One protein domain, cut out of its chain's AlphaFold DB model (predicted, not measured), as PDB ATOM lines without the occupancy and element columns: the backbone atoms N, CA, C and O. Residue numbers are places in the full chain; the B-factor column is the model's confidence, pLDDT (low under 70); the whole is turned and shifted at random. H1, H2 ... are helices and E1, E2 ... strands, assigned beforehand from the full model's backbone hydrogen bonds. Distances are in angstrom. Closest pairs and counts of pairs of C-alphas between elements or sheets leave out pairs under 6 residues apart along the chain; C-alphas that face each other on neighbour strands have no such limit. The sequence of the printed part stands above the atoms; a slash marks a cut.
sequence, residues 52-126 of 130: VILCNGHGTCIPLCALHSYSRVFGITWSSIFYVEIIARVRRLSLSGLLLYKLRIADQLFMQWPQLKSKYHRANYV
ATOM      1  N   VAL A  52     204.747 138.511 141.691       78.06
ATOM      2  CA  VAL A  52     203.419 138.191 142.215       78.06
ATOM      3  C   VAL A  52     203.161 139.008 143.473       78.06
ATOM      4  O   VAL A  52     204.005 139.077 144.364       78.06
ATOM      5  N   ILE A  53     201.985 139.629 143.546       79.38
ATOM      6  CA  ILE A  53     201.540 140.407 144.700       79.38
ATOM      7  C   ILE A  53     200.299 139.724 145.271       79.38
ATOM      8  O   ILE A  53     199.232 139.739 144.656       79.38
ATOM      9  N   LEU A  54     200.435 139.147 146.465       79.50
ATOM     10  CA  LEU A  54     199.315 138.596 147.221       79.50
ATOM     11  C   LEU A  54     198.810 139.650 148.211       79.50
ATOM     12  O   LEU A  54     199.540 140.081 149.101       79.50
ATOM     13  N   CYS A  55     197.560 140.076 148.056       76.94
ATOM     14  CA  CYS A  55     196.945 141.086 148.908       76.94
ATOM     15  C   CYS A  55     195.712 140.530 149.614       76.94
ATOM     16  O   CYS A  55     194.796 140.015 148.980       76.94
ATOM     17  N   ASN A  56     195.655 140.729 150.927       77.69
ATOM     18  CA  ASN A  56     194.424 140.610 151.702       77.69
ATOM     19  C   ASN A  56     193.831 142.011 151.916       77.69
ATOM     20  O   ASN A  56     194.545 143.002 151.760       77.69
ATOM     21  N   GLY A  57     192.547 142.124 152.275       63.19
ATOM     22  CA  GLY A  57     191.792 143.389 152.414       63.19
ATOM     23  C   GLY A  57     192.262 144.426 153.450       63.19
ATOM     24  O   GLY A  57     191.462 145.226 153.923       63.19
ATOM     25  N   HIS A  58     193.545 144.439 153.787       63.44
ATOM     26  CA  HIS A  58     194.261 145.438 154.566       63.44
ATOM     27  C   HIS A  58     194.471 146.743 153.769       63.44
ATOM     28  O   HIS A  58     194.672 146.719 152.555       63.44
ATOM     29  N   GLY A  59     194.434 147.898 154.442       58.97
ATOM     30  CA  GLY A  59     194.455 149.232 153.817       58.97
ATOM     31  C   GLY A  59     195.610 149.499 152.839       58.97
ATOM     32  O   GLY A  59     195.420 150.247 151.885       58.97
ATOM     33  N   THR A  60     196.767 148.851 152.998       64.88
ATOM     34  CA  THR A  60     197.932 149.049 152.110       64.88
ATOM     35  C   THR A  60     197.782 148.378 150.737       64.88
ATOM     36  O   THR A  60     198.553 148.671 149.828       64.88
ATOM     37  N   CYS A  61     196.768 147.530 150.518       67.12
ATOM     38  CA  CYS A  61     196.537 146.949 149.189       67.12
ATOM     39  C   CYS A  61     196.090 147.990 148.149       67.12
ATOM     40  O   CYS A  61     196.433 147.866 146.979       67.12
ATOM     41  N   ILE A  62     195.371 149.042 148.554       69.50
ATOM     42  CA  ILE A  62     194.856 150.069 147.635       69.50
ATOM     43  C   ILE A  62     195.999 150.822 146.929       69.50
ATOM     44  O   ILE A  62     195.995 150.842 145.695       69.50
ATOM     45  N   PRO A  63     196.989 151.399 147.646       69.56
ATOM     46  CA  PRO A  63     198.111 152.074 147.001       69.56
ATOM     47  C   PRO A  63     198.950 151.127 146.126       69.56
ATOM     48  O   PRO A  63     199.283 151.491 145.001       69.56
ATOM     49  N   LEU A  64     199.210 149.892 146.577       72.94
ATOM     50  CA  LEU A  64     199.895 148.860 145.776       72.94
ATOM     51  C   LEU A  64     199.211 148.633 144.423       72.94
ATOM     52  O   LEU A  64     199.852 148.604 143.375       72.94
ATOM     53  N   CYS A  65     197.891 148.490 144.451       70.62
ATOM     54  CA  CYS A  65     197.104 148.199 143.265       70.62
ATOM     55  C   CYS A  65     197.042 149.413 142.327       70.62
ATOM     56  O   CYS A  65     197.202 149.264 141.118       70.62
ATOM     57  N   ALA A  66     196.890 150.626 142.864       72.50
ATOM     58  CA  ALA A  66     196.931 151.848 142.061       72.50
ATOM     59  C   ALA A  66     198.276 152.012 141.329       72.50
ATOM     60  O   ALA A  66     198.289 152.287 140.128       72.50
ATOM     61  N   LEU A  67     199.396 151.773 142.022       71.81
ATOM     62  CA  LEU A  67     200.732 151.808 141.416       71.81
ATOM     63  C   LEU A  67     200.898 150.738 140.357       71.81
ATOM     64  O   LEU A  67     201.357 151.042 139.265       71.81
ATOM     65  N   HIS A  68     200.482 149.508 140.648       73.81
ATOM     66  CA  HIS A  68     200.515 148.441 139.661       73.81
ATOM     67  C   HIS A  68     199.718 148.811 138.403       73.81
ATOM     68  O   HIS A  68     200.220 148.659 137.294       73.81
ATOM     69  N   SER A  69     198.505 149.349 138.561       69.25
ATOM     70  CA  SER A  69     197.689 149.797 137.432       69.25
ATOM     71  C   SER A  69     198.401 150.876 136.618       69.25
ATOM     72  O   SER A  69     198.349 150.839 135.391       69.25
ATOM     73  N   TYR A  70     199.085 151.813 137.276       72.88
ATOM     74  CA  TYR A  70     199.892 152.830 136.607       72.88
ATOM     75  C   TYR A  70     201.074 152.190 135.863       72.88
ATOM     76  O   TYR A  70     201.212 152.357 134.656       72.88
ATOM     77  N   SER A  71     201.875 151.362 136.534       69.75
ATOM     78  CA  SER A  71     203.013 150.660 135.933       69.75
ATOM     79  C   SER A  71     202.613 149.743 134.773       69.75
ATOM     80  O   SER A  71     203.393 149.582 133.837       69.75
ATOM     81  N   ARG A  72     201.398 149.185 134.794       71.62
ATOM     82  CA  ARG A  72     200.817 148.400 133.698       71.62
ATOM     83  C   ARG A  72     200.461 149.266 132.490       71.62
ATOM     84  O   ARG A  72     200.739 148.855 131.370       71.62
ATOM     85  N   VAL A  73     199.903 150.463 132.696       71.94
ATOM     86  CA  VAL A  73     199.634 151.431 131.610       71.94
ATOM     87  C   VAL A  73     200.935 151.891 130.946       71.94
ATOM     88  O   VAL A  73     200.981 152.024 129.729       71.94
ATOM     89  N   PHE A  74     202.004 152.065 131.726       70.94
ATOM     90  CA  PHE A  74     203.326 152.438 131.213       70.94
ATOM     91  C   PHE A  74     204.169 151.246 130.716       70.94
ATOM     92  O   PHE A  74     205.288 151.450 130.256       70.94
ATOM     93  N   GLY A  75     203.665 150.006 130.798       65.31
ATOM     94  CA  GLY A  75     204.364 148.806 130.315       65.31
ATOM     95  C   GLY A  75     205.626 148.425 131.103       65.31
ATOM     96  O   GLY A  75     206.465 147.692 130.591       65.31
ATOM     97  N   ILE A  76     205.780 148.921 132.336       62.47
ATOM     98  CA  ILE A  76     207.025 148.817 133.117       62.47
ATOM     99  C   ILE A  76     207.100 147.502 133.908       62.47
ATOM    100  O   ILE A  76     208.193 146.990 134.148       62.47
ATOM    101  N   THR A  77     205.964 146.940 134.341       60.16
ATOM    102  CA  THR A  77     205.955 145.760 135.226       60.16
ATOM    103  C   THR A  77     204.842 144.765 134.895       60.16
ATOM    104  O   THR A  77     203.672 145.146 134.850       60.16
ATOM    105  N   TRP A  78     205.191 143.481 134.791       63.38
ATOM    106  CA  TRP A  78     204.259 142.348 134.662       63.38
ATOM    107  C   TRP A  78     203.995 141.661 136.008       63.38
ATOM    108  O   TRP A  78     204.190 140.457 136.147       63.38
ATOM    109  N   SER A  79     203.612 142.414 137.035       69.62
ATOM    110  CA  SER A  79     203.239 141.797 138.313       69.62
ATOM    111  C   SER A  79     201.815 141.241 138.230       69.62
ATOM    112  O   SER A  79     200.929 141.943 137.760       69.62
ATOM    113  N   SER A  80     201.560 140.022 138.699       77.12
ATOM    114  CA  SER A  80     200.185 139.514 138.844       77.12
ATOM    115  C   SER A  80     199.644 139.800 140.239       77.12
ATOM    116  O   SER A  80     200.301 139.482 141.235       77.12
ATOM    117  N   ILE A  81     198.440 140.377 140.325       81.00
ATOM    118  CA  ILE A  81     197.788 140.659 141.610       81.00
ATOM    119  C   ILE A  81     196.764 139.575 141.934       81.00
ATOM    120  O   ILE A  81     195.732 139.449 141.268       81.00
ATOM    121  N   PHE A  82     197.016 138.862 143.030       85.50
ATOM    122  CA  PHE A  82     196.073 137.931 143.633       85.50
ATOM    123  C   PHE A  82     195.498 138.559 144.894       85.50
ATOM    124  O   PHE A  82     196.203 138.821 145.868       85.50
ATOM    125  N   TYR A  83     194.197 138.814 144.873       85.12
ATOM    126  CA  TYR A  83     193.484 139.333 146.024       85.12
ATOM    127  C   TYR A  83     192.721 138.212 146.713       85.12
ATOM    128  O   TYR A  83     191.865 137.583 146.092       85.12
ATOM    129  N   VAL A  84     192.987 137.987 147.994       84.44
ATOM    130  CA  VAL A  84     192.244 137.031 148.817       84.44
ATOM    131  C   VAL A  84     191.377 137.812 149.800       84.44
ATOM    132  O   VAL A  84     191.853 138.633 150.584       84.44
ATOM    133  N   GLU A  85     190.066 137.606 149.721       84.38
ATOM    134  CA  GLU A  85     189.132 138.216 150.665       84.38
ATOM    135  C   GLU A  85     189.110 137.429 151.987       84.38
ATOM    136  O   GLU A  85     189.268 136.209 152.015       84.38
ATOM    137  N   ILE A  86     188.877 138.136 153.095       76.50
ATOM    138  CA  ILE A  86     188.836 137.546 154.439       76.50
ATOM    139  C   ILE A  86     187.612 136.631 154.601       76.50
ATOM    140  O   ILE A  86     186.491 137.011 154.253       76.50
ATOM    141  N   ILE A  87     187.804 135.476 155.252       75.81
ATOM    142  CA  ILE A  87     186.756 134.469 155.505       75.81
ATOM    143  C   ILE A  87     185.513 135.024 156.208       75.81
ATOM    144  O   ILE A  87     184.392 134.611 155.924       75.81
ATOM    145  N   ALA A  88     185.685 136.009 157.089       73.12
ATOM    146  CA  ALA A  88     184.597 136.644 157.828       73.12
ATOM    147  C   ALA A  88     183.611 137.424 156.929       73.12
ATOM    148  O   ALA A  88     182.503 137.760 157.355       73.12
ATOM    149  N   ARG A  89     183.970 137.731 155.673       71.25
ATOM    150  CA  ARG A  89     183.108 138.465 154.736       71.25
ATOM    151  C   ARG A  89     182.224 137.520 153.918       71.25
ATOM    152  O   ARG A  89     182.509 137.188 152.774       71.25
ATOM    153  N   VAL A  90     181.082 137.163 154.506       71.44
ATOM    154  CA  VAL A  90     180.117 136.198 153.933       71.44
ATOM    155  C   VAL A  90     179.066 136.827 153.007       71.44
ATOM    156  O   VAL A  90     178.524 136.156 152.138       71.44
ATOM    157  N   ARG A  91     178.721 138.112 153.194       68.94
ATOM    158  CA  ARG A  91     177.585 138.757 152.485       68.94
ATOM    159  C   ARG A  91     177.974 139.864 151.501       68.94
ATOM    160  O   ARG A  91     177.215 140.169 150.582       68.94
ATOM    161  N   ARG A  92     179.104 140.537 151.727       78.75
ATOM    162  CA  ARG A  92     179.577 141.692 150.942       78.75
ATOM    163  C   ARG A  92     181.106 141.696 150.938       78.75
ATOM    164  O   ARG A  92     181.685 141.318 151.954       78.75
ATOM    165  N   LEU A  93     181.729 142.152 149.848       77.12
ATOM    166  CA  LEU A  93     183.182 142.377 149.801       77.12
ATOM    167  C   LEU A  93     183.584 143.456 150.803       77.12
ATOM    168  O   LEU A  93     182.774 144.314 151.180       77.12
ATOM    169  N   SER A  94     184.855 143.440 151.198       80.00
ATOM    170  CA  SER A  94     185.454 144.604 151.839       80.00
ATOM    171  C   SER A  94     185.429 145.814 150.897       80.00
ATOM    172  O   SER A  94     185.272 145.688 149.683       80.00
ATOM    173  N   LEU A  95     185.569 147.017 151.458       73.94
ATOM    174  CA  LEU A  95     185.676 148.242 150.657       73.94
ATOM    175  C   LEU A  95     186.838 148.148 149.664       73.94
ATOM    176  O   LEU A  95     186.663 148.486 148.496       73.94
ATOM    177  N   SER A  96     187.975 147.609 150.108       76.62
ATOM    178  CA  SER A  96     189.128 147.331 149.257       76.62
ATOM    179  C   SER A  96     188.777 146.335 148.153       76.62
ATOM    180  O   SER A  96     188.943 146.664 146.983       76.62
ATOM    181  N   GLY A  97     188.205 145.172 148.484       77.88
ATOM    182  CA  GLY A  97     187.805 144.170 147.493       77.88
ATOM    183  C   GLY A  97     186.794 144.710 146.475       77.88
ATOM    184  O   GLY A  97     186.901 144.445 145.280       77.88
ATOM    185  N   LEU A  98     185.839 145.535 146.916       80.62
ATOM    186  CA  LEU A  98     184.874 146.193 146.035       80.62
ATOM    187  C   LEU A  98     185.549 147.206 145.103       80.62
ATOM    188  O   LEU A  98     185.191 147.282 143.927       80.62
ATOM    189  N   LEU A  99     186.504 147.981 145.617       77.25
ATOM    190  CA  LEU A  99     187.261 148.960 144.846       77.25
ATOM    191  C   LEU A  99     188.133 148.263 143.793       77.25
ATOM    192  O   LEU A  99     188.067 148.618 142.622       77.25
ATOM    193  N   LEU A 100     188.848 147.208 144.184       78.88
ATOM    194  CA  LEU A 100     189.615 146.329 143.297       78.88
ATOM    195  C   LEU A 100     188.744 145.709 142.198       78.88
ATOM    196  O   LEU A 100     189.114 145.732 141.023       78.88
ATOM    197  N   TYR A 101     187.556 145.220 142.564       81.38
ATOM    198  CA  TYR A 101     186.589 144.666 141.618       81.38
ATOM    199  C   TYR A 101     186.063 145.718 140.630       81.38
ATOM    200  O   TYR A 101     185.893 145.432 139.441       81.38
ATOM    201  N   LYS A 102     185.775 146.937 141.104       80.56
ATOM    202  CA  LYS A 102     185.283 148.039 140.261       80.56
ATOM    203  C   LYS A 102     186.367 148.579 139.334       80.56
ATOM    204  O   LYS A 102     186.109 148.731 138.145       80.56
ATOM    205  N   LEU A 103     187.560 148.827 139.867       75.12
ATOM    206  CA  LEU A 103     188.693 149.367 139.119       75.12
ATOM    207  C   LEU A 103     189.337 148.334 138.180       75.12
ATOM    208  O   LEU A 103     190.154 148.715 137.353       75.12
ATOM    209  N   ARG A 104     188.963 147.046 138.273       75.81
ATOM    210  CA  ARG A 104     189.547 145.946 137.479       75.81
ATOM    211  C   ARG A 104     191.075 145.873 137.592       75.81
ATOM    212  O   ARG A 104     191.763 145.610 136.613       75.81
ATOM    213  N   ILE A 105     191.591 146.102 138.795       73.75
ATOM    214  CA  ILE A 105     193.040 146.109 139.036       73.75
ATOM    215  C   ILE A 105     193.550 144.729 139.470       73.75
ATOM    216  O   ILE A 105     194.685 144.379 139.170       73.75
ATOM    217  N   ALA A 106     192.728 143.938 140.165       77.69
ATOM    218  CA  ALA A 106     193.095 142.566 140.504       77.69
ATOM    219  C   ALA A 106     192.937 141.658 139.285       77.69
ATOM    220  O   ALA A 106     191.846 141.603 138.709       77.69
ATOM    221  N   ASP A 107     193.986 140.908 138.950       79.00
ATOM    222  CA  ASP A 107     193.909 139.862 137.930       79.00
ATOM    223  C   ASP A 107     193.065 138.688 138.428       79.00
ATOM    224  O   ASP A 107     192.213 138.177 137.702       79.00
ATOM    225  N   GLN A 108     193.250 138.291 139.691       82.44
ATOM    226  CA  GLN A 108     192.437 137.259 140.323       82.44
ATOM    227  C   GLN A 108     191.941 137.700 141.691       82.44
ATOM    228  O   GLN A 108     192.702 138.153 142.544       82.44
ATOM    229  N   LEU A 109     190.638 137.532 141.903       84.44
ATOM    230  CA  LEU A 109     189.986 137.822 143.169       84.44
ATOM    231  C   LEU A 109     189.390 136.533 143.719       84.44
ATOM    232  O   LEU A 109     188.454 135.984 143.143       84.44
ATOM    233  N   PHE A 110     189.934 136.067 144.832       84.94
ATOM    234  CA  PHE A 110     189.553 134.835 145.492       84.94
ATOM    235  C   PHE A 110     188.531 135.078 146.598       84.94
ATOM    236  O   PHE A 110     188.696 135.941 147.462       84.94
ATOM    237  N   MET A 111     187.469 134.277 146.572       81.56
ATOM    238  CA  MET A 111     186.387 134.299 147.546       81.56
ATOM    239  C   MET A 111     186.109 132.900 148.080       81.56
ATOM    240  O   MET A 111     186.144 131.914 147.347       81.56
ATOM    241  N   GLN A 112     185.748 132.831 149.356       82.62
ATOM    242  CA  GLN A 112     185.508 131.563 150.045       82.62
ATOM    243  C   GLN A 112     184.023 131.199 150.178       82.62
ATOM    244  O   GLN A 112     183.689 130.110 150.647       82.62
ATOM    245  N   TRP A 113     183.118 132.082 149.734       82.88
ATOM    246  CA  TRP A 113     181.667 131.921 149.870       82.88
ATOM    247  C   TRP A 113     180.955 131.892 148.511       82.88
ATOM    248  O   TRP A 113     181.142 132.808 147.703       82.88
ATOM    249  N   PRO A 114     180.098 130.886 148.249       79.75
ATOM    250  CA  PRO A 114     179.418 130.751 146.962       79.75
ATOM    251  C   PRO A 114     178.382 131.861 146.730       79.75
ATOM    252  O   PRO A 114     178.153 132.261 145.589       79.75
ATOM    253  N   GLN A 115     177.803 132.428 147.797       82.31
ATOM    254  CA  GLN A 115     176.838 133.527 147.691       82.31
ATOM    255  C   GLN A 115     177.462 134.776 147.056       82.31
ATOM    256  O   GLN A 115     176.800 135.493 146.307       82.31
ATOM    257  N   LEU A 116     178.748 135.034 147.317       78.19
ATOM    258  CA  LEU A 116     179.443 136.146 146.677       78.19
ATOM    259  C   LEU A 116     179.735 135.853 145.205       78.19
ATOM    260  O   LEU A 116     179.622 136.774 144.401       78.19
ATOM    261  N   LYS A 117     180.032 134.603 144.823       80.38
ATOM    262  CA  LYS A 117     180.234 134.228 143.412       80.38
ATOM    263  C   LYS A 117     179.006 134.564 142.566       80.38
ATOM    264  O   LYS A 117     179.141 135.129 141.486       80.38
ATOM    265  N   SER A 118     177.809 134.295 143.093       80.06
ATOM    266  CA  SER A 118     176.549 134.639 142.420       80.06
ATOM    267  C   SER A 118     176.362 136.145 142.219       80.06
ATOM    268  O   SER A 118     175.633 136.552 141.323       80.06
ATOM    269  N   LYS A 119     176.983 136.979 143.059       81.50
ATOM    270  CA  LYS A 119     176.881 138.443 142.986       81.50
ATOM    271  C   LYS A 119     178.041 139.081 142.217       81.50
ATOM    272  O   LYS A 119     177.902 140.172 141.670       81.50
ATOM    273  N   TYR A 120     179.185 138.407 142.180       81.19
ATOM    274  CA  TYR A 120     180.433 138.870 141.592       81.19
ATOM    275  C   TYR A 120     181.010 137.758 140.714       81.19
ATOM    276  O   TYR A 120     181.933 137.054 141.110       81.19
ATOM    277  N   HIS A 121     180.485 137.620 139.494       75.00
ATOM    278  CA  HIS A 121     180.851 136.535 138.571       75.00
ATOM    279  C   HIS A 121     182.344 136.472 138.212       75.00
ATOM    280  O   HIS A 121     182.838 135.408 137.860       75.00
ATOM    281  N   ARG A 122     183.068 137.596 138.303       77.38
ATOM    282  CA  ARG A 122     184.516 137.652 138.024       77.38
ATOM    283  C   ARG A 122     185.380 137.167 139.189       77.38
ATOM    284  O   ARG A 122     186.594 137.106 139.054       77.38
ATOM    285  N   ALA A 123     184.779 136.890 140.341       80.62
ATOM    286  CA  ALA A 123     185.503 136.387 141.488       80.62
ATOM    287  C   ALA A 123     185.608 134.861 141.435       80.62
ATOM    288  O   ALA A 123     184.615 134.151 141.257       80.62
ATOM    289  N   ASN A 124     186.821 134.362 141.635       82.19
ATOM    290  CA  ASN A 124     187.108 132.945 141.718       82.19
ATOM    291  C   ASN A 124     186.715 132.429 143.100       82.19
ATOM    292  O   ASN A 124     187.275 132.817 144.124       82.19
ATOM    293  N   TYR A 125     185.729 131.541 143.121       82.75
ATOM    294  CA  TYR A 125     185.364 130.815 144.327       82.75
ATOM    295  C   TYR A 125     186.339 129.661 144.543       82.75
ATOM    296  O   TYR A 125     186.427 128.785 143.685       82.75
ATOM    297  N   VAL A 126     187.029 129.654 145.681       79.38
ATOM    298  CA  VAL A 126     188.072 128.658 146.005       79.38
ATOM    299  C   VAL A 126     187.646 127.703 147.120       79.38
ATOM    300  O   VAL A 126     188.403 126.824 147.509       79.38
TER     301      VAL A 126
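This is residues 52 to 126 of the 130 residues of a protein of Phtheirospermum japonicum (UniProt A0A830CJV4). A small sheet of three parallel strands, ordered E1 E2 E3, has H1 and H2 side by side over one face and no named helix over the other. Short H3 lies beyond edge strand E3, and residues 124 to 125 fold back to pair with residues 110 to 111 of E3. The printed part has 75 residues, with three named helices and three strands in the order E1 H1 E2 H2 E3 H3, class mixed. It is compact, radius of gyration of the C-alphas 12.1 A, but elongated, spanning 37 by 22 by 19 A.

Start at E1, residues 52 to 56, parallel to E2, residues 80 to 84; N 53 and O 80, 2.9 A apart, are within hydrogen-bond range. H1, residues 61 to 73, is on the sheet over E1 and E2. E1, H1, E2 form a strand-helix-strand unit, parallel neighbour strands with a helix between, its crossover right-handed; E2, H2 (residues 95 to 103) and E3 (residues 108 to 111) form another, also right-handed. Between E2 and E3, find N 110 and O 83 within range at 2.8 A. H2 is on the same face as H1, height 10.3 A; they touch through H1 residues 61 to 65 alone, closest C-alphas Ile 62 and Ser 96, 6.6 A, at a shallow tilt of 14 degrees, the same way. H3, residues 114 to 119, is not on the sheet; its closest C-alpha to E3 is Lys 117, 7.4 A from that of Met 111. Every O i to N i+4 pair is within range in H1 and H2; in H3, 1 of 2.

Find C-alpha 52 at (203.419, 138.191, 142.215), where E1 begins its 13.3 A. H1 covers 18.4 A, E2 13.0 A, H2 12.0 A and E3 9.9 A; H3 ends after 9.0 A at C-alpha 119, (176.881, 138.443, 142.986).

The farthest C-alphas, Ile 76 and Gln 115, are 36.8 A apart. The printed part has no cut and no long link. Confidence is under 70 at residues 57 to 63, 69, 71, 75 to 79 and 91.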